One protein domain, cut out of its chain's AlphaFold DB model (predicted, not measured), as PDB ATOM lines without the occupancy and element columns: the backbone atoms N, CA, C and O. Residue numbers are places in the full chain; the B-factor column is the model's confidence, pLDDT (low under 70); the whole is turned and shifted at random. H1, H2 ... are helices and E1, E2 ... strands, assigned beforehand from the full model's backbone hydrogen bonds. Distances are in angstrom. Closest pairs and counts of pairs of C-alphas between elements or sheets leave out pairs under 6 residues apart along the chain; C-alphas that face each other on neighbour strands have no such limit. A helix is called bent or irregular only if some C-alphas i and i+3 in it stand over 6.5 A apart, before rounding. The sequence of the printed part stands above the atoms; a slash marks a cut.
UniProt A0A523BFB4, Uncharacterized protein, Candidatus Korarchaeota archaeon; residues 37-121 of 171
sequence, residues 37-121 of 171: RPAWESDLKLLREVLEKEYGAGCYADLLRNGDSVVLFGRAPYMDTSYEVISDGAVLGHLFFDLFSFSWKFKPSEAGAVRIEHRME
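AT A GLANCE: This is residues 37 to 121 of the 171 residues of an uncharacterized protein of Candidatus Korarchaeota archaeon (UniProt A0A523BFB4). A twisted sheet of four antiparallel strands has the long helix H1 laid across one face; the short helix H2 and then H3 sit toward the end of the sheet where E4 runs out, and the opposite face has no named helix on it. The strands follow one another as a meander, each the antiparallel neighbour of the one before, in the order E1 E2 E3 E4. The printed part has 85 residues, with three named helices and four named strands along the chain as H1 H2 E1 E2 E3 E4 H3, a mixed class. It is compact, with a radius of gyration of the C-alphas of 11.7 A and spans of 31 by 30 by 22 A.

HOW THE PARTS SIT: Start at residues 37 to 38, which pair antiparallel with residues 72 to 73 of E1, residues 72 to 75. Next comes H1, residues 41 to 55, on the sheet at a height of 8.6 A, one of two layers. It runs across the strands, at 78 degrees on the local plane to E4, residues 103 to 108; its closest C-alphas to E4 are Val 50 and Lys 105, 6.4 A apart. H2, residues 59 to 63, touches residues 47 to 52 of H1, closest at the C-alphas of Arg 48 and Tyr 60, 5.3 A. In the hairpin of E1 with E2, residues 82 to 87, look for N 74 and O 84 at 3.0 A. E2 forms a hairpin with E3, residues 90 to 98, where N 85 and O 93 are 2.9 A apart. In the hairpin of E3 and E4, N 96 and O 105 are 2.9 A apart. H3, residues 110 to 119, is on the same face as H1, at a height of 5.9 A, but over none of the strands. H3 touches H2, closest at the C-alphas of Leu 63 and Arg 115, 5.6 A. Every O i to N i+4 pair is within hydrogen-bond range in H1 and H2; in H3 it is 3 of 6.

IN THESE COORDINATES: Find C-alpha 41 at (4.915, 43.575, -7.038); from there H1 runs 20.8 A to C-alpha 55. E3, the longest strand, spans 23.1 A from C-alpha 90 at (23.858, 50.012, -4.287); E2 and E4 each span 16.2 A, E1 10.1 A and H2 6.1 A. H3 spans 14.3 A to C-alpha 119 at (13.280, 63.002, 5.851), and is irregular: C-alphas 115 and 118 are 7.9 A apart.

THE WHOLE: The two C-alphas farthest apart are those of Asn 66 and Phe 100, 33.3 A. The printed part has no cut, and no link is long. The mean pLDDT of the printed part is 96.1, and no printed residue is under 70.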
ATOM      1  N   ARG A  37      17.221  38.445  -5.954       95.31
ATOM      2  CA  ARG A  37      16.197  38.179  -6.971       95.31
ATOM      3  C   ARG A  37      15.480  39.471  -7.354       95.31
ATOM      4  O   ARG A  37      15.465  40.395  -6.541       95.31
ATOM      5  N   PRO A  38      14.837  39.558  -8.529       97.06
ATOM      6  CA  PRO A  38      13.909  40.648  -8.810       97.06
ATOM      7  C   PRO A  38      12.858  40.779  -7.702       97.06
ATOM      8  O   PRO A  38      12.329  39.772  -7.213       97.06
ATOM      9  N   ALA A  39      12.590  42.016  -7.290       97.38
ATOM     10  CA  ALA A  39      11.488  42.320  -6.392       97.38
ATOM     11  C   ALA A  39      10.163  42.073  -7.127       97.38
ATOM     12  O   ALA A  39       9.979  42.520  -8.260       97.38
ATOM     13  N   TRP A  40       9.247  41.347  -6.493       96.56
ATOM     14  CA  TRP A  40       7.895  41.179  -7.012       96.56
ATOM     15  C   TRP A  40       7.029  42.390  -6.669       96.56
ATOM     16  O   TRP A  40       7.371  43.209  -5.818       96.56
ATOM     17  N   GLU A  41       5.858  42.482  -7.291       97.38
ATOM     18  CA  GLU A  41       4.915  43.575  -7.038       97.38
ATOM     19  C   GLU A  41       4.523  43.677  -5.552       97.38
ATOM     20  O   GLU A  41       4.473  44.771  -4.991       97.38
ATOM     21  N   SER A  42       4.329  42.539  -4.877       96.69
ATOM     22  CA  SER A  42       4.055  42.494  -3.437       96.69
ATOM     23  C   SER A  42       5.228  42.992  -2.586       96.69
ATOM     24  O   SER A  42       5.001  43.654  -1.575       96.69
ATOM     25  N   ASP A  43       6.467  42.720  -3.003       97.19
ATOM     26  CA  ASP A  43       7.674  43.200  -2.324       97.19
ATOM     27  C   ASP A  43       7.789  44.727  -2.432       97.19
ATOM     28  O   ASP A  43       8.037  45.412  -1.438       97.19
ATOM     29  N   LEU A  44       7.571  45.266  -3.637       98.38
ATOM     30  CA  LEU A  44       7.598  46.707  -3.897       98.38
ATOM     31  C   LEU A  44       6.471  47.433  -3.162       98.38
ATOM     32  O   LEU A  44       6.690  48.507  -2.596       98.38
ATOM     33  N   LYS A  45       5.276  46.833  -3.117       98.44
ATOM     34  CA  LYS A  45       4.146  47.355  -2.344       98.44
ATOM     35  C   LYS A  45       4.475  47.419  -0.853       98.44
ATOM     36  O   LYS A  45       4.275  48.467  -0.247       98.44
ATOM     37  N   LEU A  46       5.029  46.346  -0.287       98.50
ATOM     38  CA  LEU A  46       5.456  46.319   1.112       98.50
ATOM     39  C   LEU A  46       6.530  47.380   1.394       98.50
ATOM     40  O   LEU A  46       6.422  48.126   2.364       98.50
ATOM     41  N   LEU A  47       7.548  47.477   0.535       98.69
ATOM     42  CA  LEU A  47       8.601  48.485   0.660       98.69
ATOM     43  C   LEU A  47       8.026  49.901   0.659       98.69
ATOM     44  O   LEU A  47       8.407  50.715   1.498       98.69
ATOM     45  N   ARG A  48       7.096  50.185  -0.259       98.69
ATOM     46  CA  ARG A  48       6.380  51.461  -0.319       98.69
ATOM     47  C   ARG A  48       5.638  51.718   0.982       98.69
ATOM     48  O   ARG A  48       5.923  52.709   1.636       98.69
ATOM     49  N   GLU A  49       4.751  50.823   1.399       98.56
ATOM     50  CA  GLU A  49       3.959  50.995   2.623       98.56
ATOM     51  C   GLU A  49       4.832  51.286   3.852       98.56
ATOM     52  O   GLU A  49       4.514  52.179   4.636       98.56
ATOM     53  N   VAL A  50       5.961  50.587   3.994       98.56
ATOM     54  CA  VAL A  50       6.899  50.791   5.107       98.56
ATOM     55  C   VAL A  50       7.604  52.141   5.012       98.56
ATOM     56  O   VAL A  50       7.624  52.879   5.993       98.56
ATOM     57  N   LEU A  51       8.144  52.504   3.845       98.62
ATOM     58  CA  LEU A  51       8.844  53.780   3.669       98.62
ATOM     59  C   LEU A  51       7.922  54.978   3.879       98.62
ATOM     60  O   LEU A  51       8.280  55.915   4.588       98.62
ATOM     61  N   GLU A  52       6.731  54.931   3.285       98.31
ATOM     62  CA  GLU A  52       5.736  55.994   3.400       98.31
ATOM     63  C   GLU A  52       5.257  56.151   4.854       98.31
ATOM     64  O   GLU A  52       5.045  57.268   5.325       98.31
ATOM     65  N   LYS A  53       5.139  55.038   5.593       97.44
ATOM     66  CA  LYS A  53       4.783  55.043   7.017       97.44
ATOM     67  C   LYS A  53       5.898  55.602   7.905       97.44
ATOM     68  O   LYS A  53       5.598  56.350   8.829       97.44
ATOM     69  N   GLU A  54       7.151  55.205   7.686       96.69
ATOM     70  CA  GLU A  54       8.261  55.534   8.596       96.69
ATOM     71  C   GLU A  54       8.915  56.889   8.315       96.69
ATOM     72  O   GLU A  54       9.371  57.553   9.242       96.69
ATOM     73  N   TYR A  55       8.950  57.306   7.051       97.69
ATOM     74  CA  TYR A  55       9.673  58.499   6.593       97.69
ATOM     75  C   TYR A  55       8.760  59.505   5.871       97.69
ATOM     76  O   TYR A  55       9.221  60.524   5.344       97.69
ATOM     77  N   GLY A  56       7.454  59.234   5.852       97.62
ATOM     78  CA  GLY A  56       6.425  60.113   5.312       97.62
ATOM     79  C   GLY A  56       6.239  60.037   3.794       97.62
ATOM     80  O   GLY A  56       7.044  59.463   3.060       97.62
ATOM     81  N   ALA A  57       5.166  60.697   3.343       98.00
ATOM     82  CA  ALA A  57       4.698  60.715   1.960       98.00
ATOM     83  C   ALA A  57       5.799  61.098   0.943       98.00
ATOM     84  O   ALA A  57       6.430  62.153   1.071       98.00
ATOM     85  N   GLY A  58       6.001  60.277  -0.086       98.00
ATOM     86  CA  GLY A  58       6.995  60.437  -1.149       98.00
ATOM     87  C   GLY A  58       8.338  59.752  -0.883       98.00
ATOM     88  O   GLY A  58       9.186  59.743  -1.776       98.00
ATOM     89  N   CYS A  59       8.551  59.148   0.293       98.50
ATOM     90  CA  CYS A  59       9.840  58.530   0.612       98.50
ATOM     91  C   CYS A  59      10.204  57.380  -0.341       98.50
ATOM     92  O   CYS A  59      11.385  57.188  -0.640       98.50
ATOM     93  N   TYR A  60       9.225  56.617  -0.838       98.56
ATOM     94  CA  TYR A  60       9.492  55.547  -1.802       98.56
ATOM     95  C   TYR A  60      10.109  56.091  -3.095       98.56
ATOM     96  O   TYR A  60      11.090  55.536  -3.594       98.56
ATOM     97  N   ALA A  61       9.573  57.203  -3.606       98.25
ATOM     98  CA  ALA A  61      10.078  57.854  -4.812       98.25
ATOM     99  C   ALA A  61      11.482  58.443  -4.598       98.25
ATOM    100  O   ALA A  61      12.335  58.310  -5.472       98.25
ATOM    101  N   ASP A  62      11.754  59.016  -3.424       98.25
ATOM    102  CA  ASP A  62      13.090  59.538  -3.106       98.25
ATOM    103  C   ASP A  62      14.129  58.419  -2.979       98.25
ATOM    104  O   ASP A  62      15.256  58.536  -3.477       98.25
ATOM    105  N   LEU A  63      13.753  57.298  -2.350       98.38
ATOM    106  CA  LEU A  63      14.630  56.136  -2.246       98.38
ATOM    107  C   LEU A  63      14.905  55.526  -3.629       98.38
ATOM    108  O   LEU A  63      16.058  55.211  -3.923       98.38
ATOM    109  N   LEU A  64      13.887  55.389  -4.483       97.56
ATOM    110  CA  LEU A  64      13.965  54.816  -5.833       97.56
ATOM    111  C   LEU A  64      13.862  55.898  -6.921       97.56
ATOM    112  O   LEU A  64      13.036  55.825  -7.825       97.56
ATOM    113  N   ARG A  65      14.736  56.909  -6.851       94.50
ATOM    114  CA  ARG A  65      14.724  58.085  -7.748       94.50
ATOM    115  C   ARG A  65      14.774  57.789  -9.254       94.50
ATOM    116  O   ARG A  65      14.371  58.634 -10.042       94.50
ATOM    117  N   ASN A  66      15.279  56.619  -9.649       93.88
ATOM    118  CA  ASN A  66      15.355  56.174 -11.046       93.88
ATOM    119  C   ASN A  66      14.188  55.243 -11.435       93.88
ATOM    120  O   ASN A  66      14.243  54.580 -12.469       93.88
ATOM    121  N   GLY A  67      13.143  55.186 -10.606       94.12
ATOM    122  CA  GLY A  67      12.025  54.262 -10.745       94.12
ATOM    123  C   GLY A  67      12.273  52.913 -10.069       94.12
ATOM    124  O   GLY A  67      13.349  52.627  -9.544       94.12
ATOM    125  N   ASP A  68      11.238  52.078 -10.082       94.38
ATOM    126  CA  ASP A  68      11.198  50.758  -9.448       94.38
ATOM    127  C   ASP A  68      11.177  49.597 -10.457       94.38
ATOM    128  O   ASP A  68      10.964  48.446 -10.084       94.38
ATOM    129  N   SER A  69      11.463  49.880 -11.732       92.69
ATOM    130  CA  SER A  69      11.530  48.874 -12.799       92.69
ATOM    131  C   SER A  69      12.666  47.866 -12.608       92.69
ATOM    132  O   SER A  69      12.571  46.734 -13.083       92.69
ATOM    133  N   VAL A  70      13.737  48.261 -11.911       96.19
ATOM    134  CA  VAL A  70      14.896  47.408 -11.626       96.19
ATOM    135  C   VAL A  70      15.269  47.510 -10.147       96.19
ATOM    136  O   VAL A  70      16.115  48.306  -9.727       96.19
ATOM    137  N   VAL A  71      14.635  46.660  -9.343       98.12
ATOM    138  CA  VAL A  71      14.922  46.499  -7.913       98.12
ATOM    139  C   VAL A  71      15.158  45.024  -7.626       98.12
ATOM    140  O   VAL A  71      14.372  44.170  -8.039       98.12
ATOM    141  N   LEU A  72      16.238  44.722  -6.910       97.88
ATOM    142  CA  LEU A  72      16.526  43.377  -6.426       97.88
ATOM    143  C   LEU A  72      16.352  43.303  -4.912       97.88
ATOM    144  O   LEU A  72      16.736  44.220  -4.187       97.88
ATOM    145  N   PHE A  73      15.804  42.189  -4.441       97.50
ATOM    146  CA  PHE A  73      15.718  41.822  -3.033       97.50
ATOM    147  C   PHE A  73      16.647  40.641  -2.783       97.50
ATOM    148  O   PHE A  73      16.475  39.576  -3.372       97.50
ATOM    149  N   GLY A  74      17.635  40.824  -1.912       95.00
ATOM    150  CA  GLY A  74      18.537  39.756  -1.474       95.00
ATOM    151  C   GLY A  74      18.339  39.432  -0.000       95.00
ATOM    152  O   GLY A  74      17.952  40.300   0.769       95.00
ATOM    153  N   ARG A  75      18.572  38.193   0.439       92.38
ATOM    154  CA  ARG A  75      18.390  37.829   1.857       92.38
ATOM    155  C   ARG A  75      19.362  38.598   2.764       92.38
ATOM    156  O   ARG A  75      20.576  38.504   2.585       92.38
ATOM    157  N   ALA A  76      18.832  39.274   3.784       88.94
ATOM    158  CA  ALA A  76      19.633  39.921   4.825       88.94
ATOM    159  C   ALA A  76      19.759  39.033   6.090       88.94
ATOM    160  O   ALA A  76      18.927  38.153   6.324       88.94
ATOM    161  N   PRO A  77      20.807  39.215   6.916       83.94
ATOM    162  CA  PRO A  77      20.992  38.447   8.148       83.94
ATOM    163  C   PRO A  77      20.282  39.111   9.343       83.94
ATOM    164  O   PRO A  77      20.923  39.774  10.161       83.94
ATOM    165  N   TYR A  78      18.961  38.941   9.448       87.81
ATOM    166  CA  TYR A  78      18.166  39.311  10.634       87.81
ATOM    167  C   TYR A  78      17.604  38.070  11.338       87.81
ATOM    168  O   TYR A  78      17.745  36.953  10.845       87.81
ATOM    169  N   MET A  79      16.992  38.273  12.512       86.69
ATOM    170  CA  MET A  79      16.360  37.195  13.287       86.69
ATOM    171  C   MET A  79      15.200  36.531  12.537       86.69
ATOM    172  O   MET A  79      15.011  35.327  12.665       86.69
ATOM    173  N   ASP A  80      14.451  37.314  11.761       91.44
ATOM    174  CA  ASP A  80      13.315  36.862  10.959       91.44
ATOM    175  C   ASP A  80      13.506  37.267   9.478       91.44
ATOM    176  O   ASP A  80      14.621  37.547   9.015       91.44
ATOM    177  N   THR A  81      12.413  37.293   8.720       90.50
ATOM    178  CA  THR A  81      12.354  37.654   7.308       90.50
ATOM    179  C   THR A  81      12.921  39.047   7.076       90.50
ATOM    180  O   THR A  81      12.501  40.041   7.675       90.50
ATOM    181  N   SER A  82      13.898  39.122   6.175       94.62
ATOM    182  CA  SER A  82      14.567  40.369   5.843       94.62
ATOM    183  C   SER A  82      15.202  40.346   4.461       94.62
ATOM    184  O   SER A  82      15.675  39.311   3.976       94.62
ATOM    185  N   TYR A  83      15.245  41.528   3.858       96.69
ATOM    186  CA  TYR A  83      15.706  41.759   2.504       96.69
ATOM    187  C   TYR A  83      16.646  42.964   2.448       96.69
ATOM    188  O   TYR A  83      16.329  44.040   2.949       96.69
ATOM    189  N   GLU A  84      17.793  42.804   1.803       97.06
ATOM    190  CA  GLU A  84      18.562  43.901   1.231       97.06
ATOM    191  C   GLU A  84      17.806  44.423   0.010       97.06
ATOM    192  O   GLU A  84      17.609  43.689  -0.958       97.06
ATOM    193  N   VAL A  85      17.405  45.690   0.054       98.19
ATOM    194  CA  VAL A  85      16.829  46.392  -1.094       98.19
ATOM    195  C   VAL A  85      17.980  46.941  -1.920       98.19
ATOM    196  O   VAL A  85      18.762  47.756  -1.425       98.19
ATOM    197  N   ILE A  86      18.109  46.486  -3.161       98.06
ATOM    198  CA  ILE A  86      19.236  46.795  -4.041       98.06
ATOM    199  C   ILE A  86      18.710  47.445  -5.317       98.06
ATOM    200  O   ILE A  86      17.865  46.881  -6.009       98.06
ATOM    201  N   SER A  87      19.233  48.621  -5.645       97.69
ATOM    202  CA  SER A  87      18.973  49.298  -6.916       97.69
ATOM    203  C   SER A  87      20.076  50.321  -7.191       97.69
ATOM    204  O   SER A  87      20.834  50.687  -6.289       97.69
ATOM    205  N   ASP A  88      20.209  50.758  -8.442       96.31
ATOM    206  CA  ASP A  88      21.236  51.708  -8.895       96.31
ATOM    207  C   ASP A  88      22.673  51.317  -8.515       96.31
ATOM    208  O   ASP A  88      23.528  52.162  -8.238       96.31
ATOM    209  N   GLY A  89      22.935  50.012  -8.446       95.56
ATOM    210  CA  GLY A  89      24.233  49.466  -8.065       95.56
ATOM    211  C   GLY A  89      24.593  49.639  -6.592       95.56
ATOM    212  O   GLY A  89      25.757  49.506  -6.227       95.56
ATOM    213  N   ALA A  90      23.625  49.909  -5.719       96.38
ATOM    214  CA  ALA A  90      23.858  50.012  -4.287       96.38
ATOM    215  C   ALA A  90      22.828  49.204  -3.494       96.38
ATOM    216  O   ALA A  90      21.658  49.121  -3.856       96.38
ATOM    217  N   VAL A  91      23.254  48.659  -2.352       97.06
ATOM    218  CA  VAL A  91      22.311  48.265  -1.299       97.06
ATOM    219  C   VAL A  91      21.764  49.563  -0.714       97.06
ATOM    220  O   VAL A  91      22.538  50.336  -0.155       97.06
ATOM    221  N   LEU A  92      20.469  49.827  -0.845       98.06
ATOM    222  CA  LEU A  92      19.807  51.042  -0.357       98.06
ATOM    223  C   LEU A  92      19.384  50.923   1.109       98.06
ATOM    224  O   LEU A  92      19.327  51.909   1.834       98.06
ATOM    225  N   GLY A  93      19.141  49.714   1.588       97.31
ATOM    226  CA  GLY A  93      18.784  49.484   2.978       97.31
ATOM    227  C   GLY A  93      18.283  48.078   3.195       97.31
ATOM    228  O   GLY A  93      18.316  47.247   2.287       97.31
ATOM    229  N   HIS A  94      17.865  47.809   4.421       97.38
ATOM    230  CA  HIS A  94      17.322  46.527   4.821       97.38
ATOM    231  C   HIS A  94      15.854  46.708   5.194       97.38
ATOM    232  O   HIS A  94      15.545  47.462   6.116       97.38
ATOM    233  N   LEU A  95      14.975  45.999   4.499       98.00
ATOM    234  CA  LEU A  95      13.576  45.824   4.862       98.00
ATOM    235  C   LEU A  95      13.470  44.554   5.707       98.00
ATOM    236  O   LEU A  95      13.861  43.488   5.241       98.00
ATOM    237  N   PHE A  96      12.986  44.637   6.938       96.88
ATOM    238  CA  PHE A  96      12.934  43.481   7.833       96.88
ATOM    239  C   PHE A  96      11.715  43.528   8.745       96.88
ATOM    240  O   PHE A  96      11.212  44.605   9.064       96.88
ATOM    241  N   PHE A  97      11.250  42.354   9.166       96.81
ATOM    242  CA  PHE A  97      10.225  42.253  10.193       96.81
ATOM    243  C   PHE A  97      10.877  42.327  11.577       96.81
ATOM    244  O   PHE A  97      11.751  41.523  11.915       96.81
ATOM    245  N   ASP A  98      10.495  43.328  12.367       93.88
ATOM    246  CA  ASP A  98      10.982  43.502  13.729       93.88
ATOM    247  C   ASP A  98      10.069  42.771  14.720       93.88
ATOM    248  O   ASP A  98       8.891  43.099  14.863       93.88
ATOM    249  N   LEU A  99      10.628  41.789  15.431       92.94
ATOM    250  CA  LEU A  99       9.876  40.937  16.359       92.94
ATOM    251  C   LEU A  99       9.438  41.665  17.637       92.94
ATOM    252  O   LEU A  99       8.500  41.218  18.291       92.94
ATOM    253  N   PHE A 100      10.097  42.767  18.005       89.31
ATOM    254  CA  PHE A 100       9.785  43.501  19.234       89.31
ATOM    255  C   PHE A 100       8.598  44.450  19.053       89.31
ATOM    256  O   PHE A 100       7.723  44.511  19.910       89.31
ATOM    257  N   SER A 101       8.555  45.172  17.932       90.75
ATOM    258  CA  SER A 101       7.436  46.043  17.552       90.75
ATOM    259  C   SER A 101       6.354  45.328  16.741       90.75
ATOM    260  O   SER A 101       5.317  45.923  16.452       90.75
ATOM    261  N   PHE A 102       6.602  44.072  16.353       93.31
ATOM    262  CA  PHE A 102       5.729  43.254  15.513       93.31
ATOM    263  C   PHE A 102       5.314  43.969  14.219       93.31
ATOM    264  O   PHE A 102       4.146  43.993  13.822       93.31
ATOM    265  N   SER A 103       6.280  44.623  13.575       95.12
ATOM    266  CA  SER A 103       6.028  45.433  12.387       95.12
ATOM    267  C   SER A 103       7.214  45.436  11.430       95.12
ATOM    268  O   SER A 103       8.356  45.195  11.817       95.12
ATOM    269  N   TRP A 104       6.939  45.706  10.156       97.75
ATOM    270  CA  TRP A 104       7.982  45.894   9.157       97.75
ATOM    271  C   TRP A 104       8.691  47.234   9.341       97.75
ATOM    272  O   TRP A 104       8.043  48.255   9.580       97.75
ATOM    273  N   LYS A 105      10.015  47.198   9.190       97.44
ATOM    274  CA  LYS A 105      10.935  48.321   9.356       97.44
ATOM    275  C   LYS A 105      11.873  48.414   8.165       97.44
ATOM    276  O   LYS A 105      12.324  47.392   7.640       97.44
ATOM    277  N   PHE A 106      12.226  49.632   7.779       98.06
ATOM    278  CA  PHE A 106      13.261  49.895   6.795       98.06
ATOM    279  C   PHE A 106      14.434  50.618   7.448       98.06
ATOM    280  O   PHE A 106      14.342  51.783   7.828       98.06
ATOM    281  N   LYS A 107      15.576  49.935   7.532       97.31
ATOM    282  CA  LYS A 107      16.835  50.518   7.993       97.31
ATOM    283  C   LYS A 107      17.686  50.936   6.791       97.31
ATOM    284  O   LYS A 107      18.175  50.051   6.082       97.31
ATOM    285  N   PRO A 108      17.953  52.233   6.581       97.38
ATOM    286  CA  PRO A 108      18.740  52.684   5.443       97.38
ATOM    287  C   PRO A 108      20.179  52.157   5.502       97.38
ATOM    288  O   PRO A 108      20.760  51.947   6.571       97.38
ATOM    289  N   SER A 109      20.780  51.937   4.338       96.25
ATOM    290  CA  SER A 109      22.237  51.870   4.210       96.25
ATOM    291  C   SER A 109      22.807  53.295   4.131       96.25
ATOM    292  O   SER A 109      22.058  54.261   4.191       96.25
ATOM    293  N   GLU A 110      24.116  53.452   3.937       95.62
ATOM    294  CA  GLU A 110      24.698  54.762   3.606       95.62
ATOM    295  C   GLU A 110      24.100  55.344   2.314       95.62
ATOM    296  O   GLU A 110      23.644  56.482   2.290       95.62
ATOM    297  N   ALA A 111      24.014  54.533   1.255       96.19
ATOM    298  CA  ALA A 111      23.479  54.968  -0.031       96.19
ATOM    299  C   ALA A 111      21.987  55.327   0.032       96.19
ATOM    300  O   ALA A 111      21.561  56.250  -0.660       96.19
ATOM    301  N   GLY A 112      21.193  54.615   0.839       97.56
ATOM    302  CA  GLY A 112      19.789  54.970   1.061       97.56
ATOM    303  C   GLY A 112      19.627  56.169   1.982       97.56
ATOM    304  O   GLY A 112      18.848  57.059   1.660       97.56
ATOM    305  N   ALA A 113      20.401  56.241   3.067       97.19
ATOM    306  CA  ALA A 113      20.392  57.367   3.997       97.19
ATOM    307  C   ALA A 113      20.634  58.692   3.278       97.19
ATOM    308  O   ALA A 113      19.885  59.630   3.497       97.19
ATOM    309  N   VAL A 114      21.607  58.751   2.362       96.06
ATOM    310  CA  VAL A 114      21.870  59.952   1.550       96.06
ATOM    311  C   VAL A 114      20.661  60.349   0.692       96.06
ATOM    312  O   VAL A 114      20.421  61.533   0.482       96.06
ATOM    313  N   ARG A 115      19.872  59.388   0.194       97.50
ATOM    314  CA  ARG A 115      18.687  59.679  -0.638       97.50
ATOM    315  C   ARG A 115      17.537  60.265   0.168       97.50
ATOM    316  O   ARG A 115      16.863  61.173  -0.304       97.50
ATOM    317  N   ILE A 116      17.334  59.758   1.380       97.94
ATOM    318  CA  ILE A 116      16.205  60.136   2.237       97.94
ATOM    319  C   ILE A 116      16.633  61.006   3.424       97.94
ATOM    320  O   ILE A 116      15.866  61.197   4.360       97.94
ATOM    321  N   GLU A 117      17.847  61.563   3.395       96.81
ATOM    322  CA  GLU A 117      18.446  62.306   4.512       96.81
ATOM    323  C   GLU A 117      17.550  63.455   4.986       96.81
ATOM    324  O   GLU A 117      17.415  63.694   6.183       96.81
ATOM    325  N   HIS A 118      16.918  64.151   4.041       97.00
ATOM    326  CA  HIS A 118      16.024  65.276   4.302       97.00
ATOM    327  C   HIS A 118      14.723  64.878   5.026       97.00
ATOM    328  O   HIS A 118      14.002  65.756   5.494       97.00
ATOM    329  N   ARG A 119      14.433  63.575   5.134       97.31
ATOM    330  CA  ARG A 119      13.280  63.002   5.851       97.31
ATOM    331  C   ARG A 119      13.650  62.426   7.214       97.31
ATOM    332  O   ARG A 119      12.770  62.000   7.952       97.31
ATOM    333  N   MET A 120      14.940  62.365   7.537       97.06
ATOM    334  CA  MET A 120      15.429  61.736   8.759       97.06
ATOM    335  C   MET A 120      15.804  62.781   9.806       97.06
ATOM    336  O   MET A 120      16.502  63.757   9.527       97.06
ATOM    337  N   GLU A 121      15.407  62.527  11.050       96.44
ATOM    338  CA  GLU A 121      15.908  63.293  12.186       96.44
ATOM    339  C   GLU A 121      17.409  63.049  12.386       96.44
ATOM    340  O   GLU A 121      17.899  61.920  12.272       96.44
TER     341      GLU A 121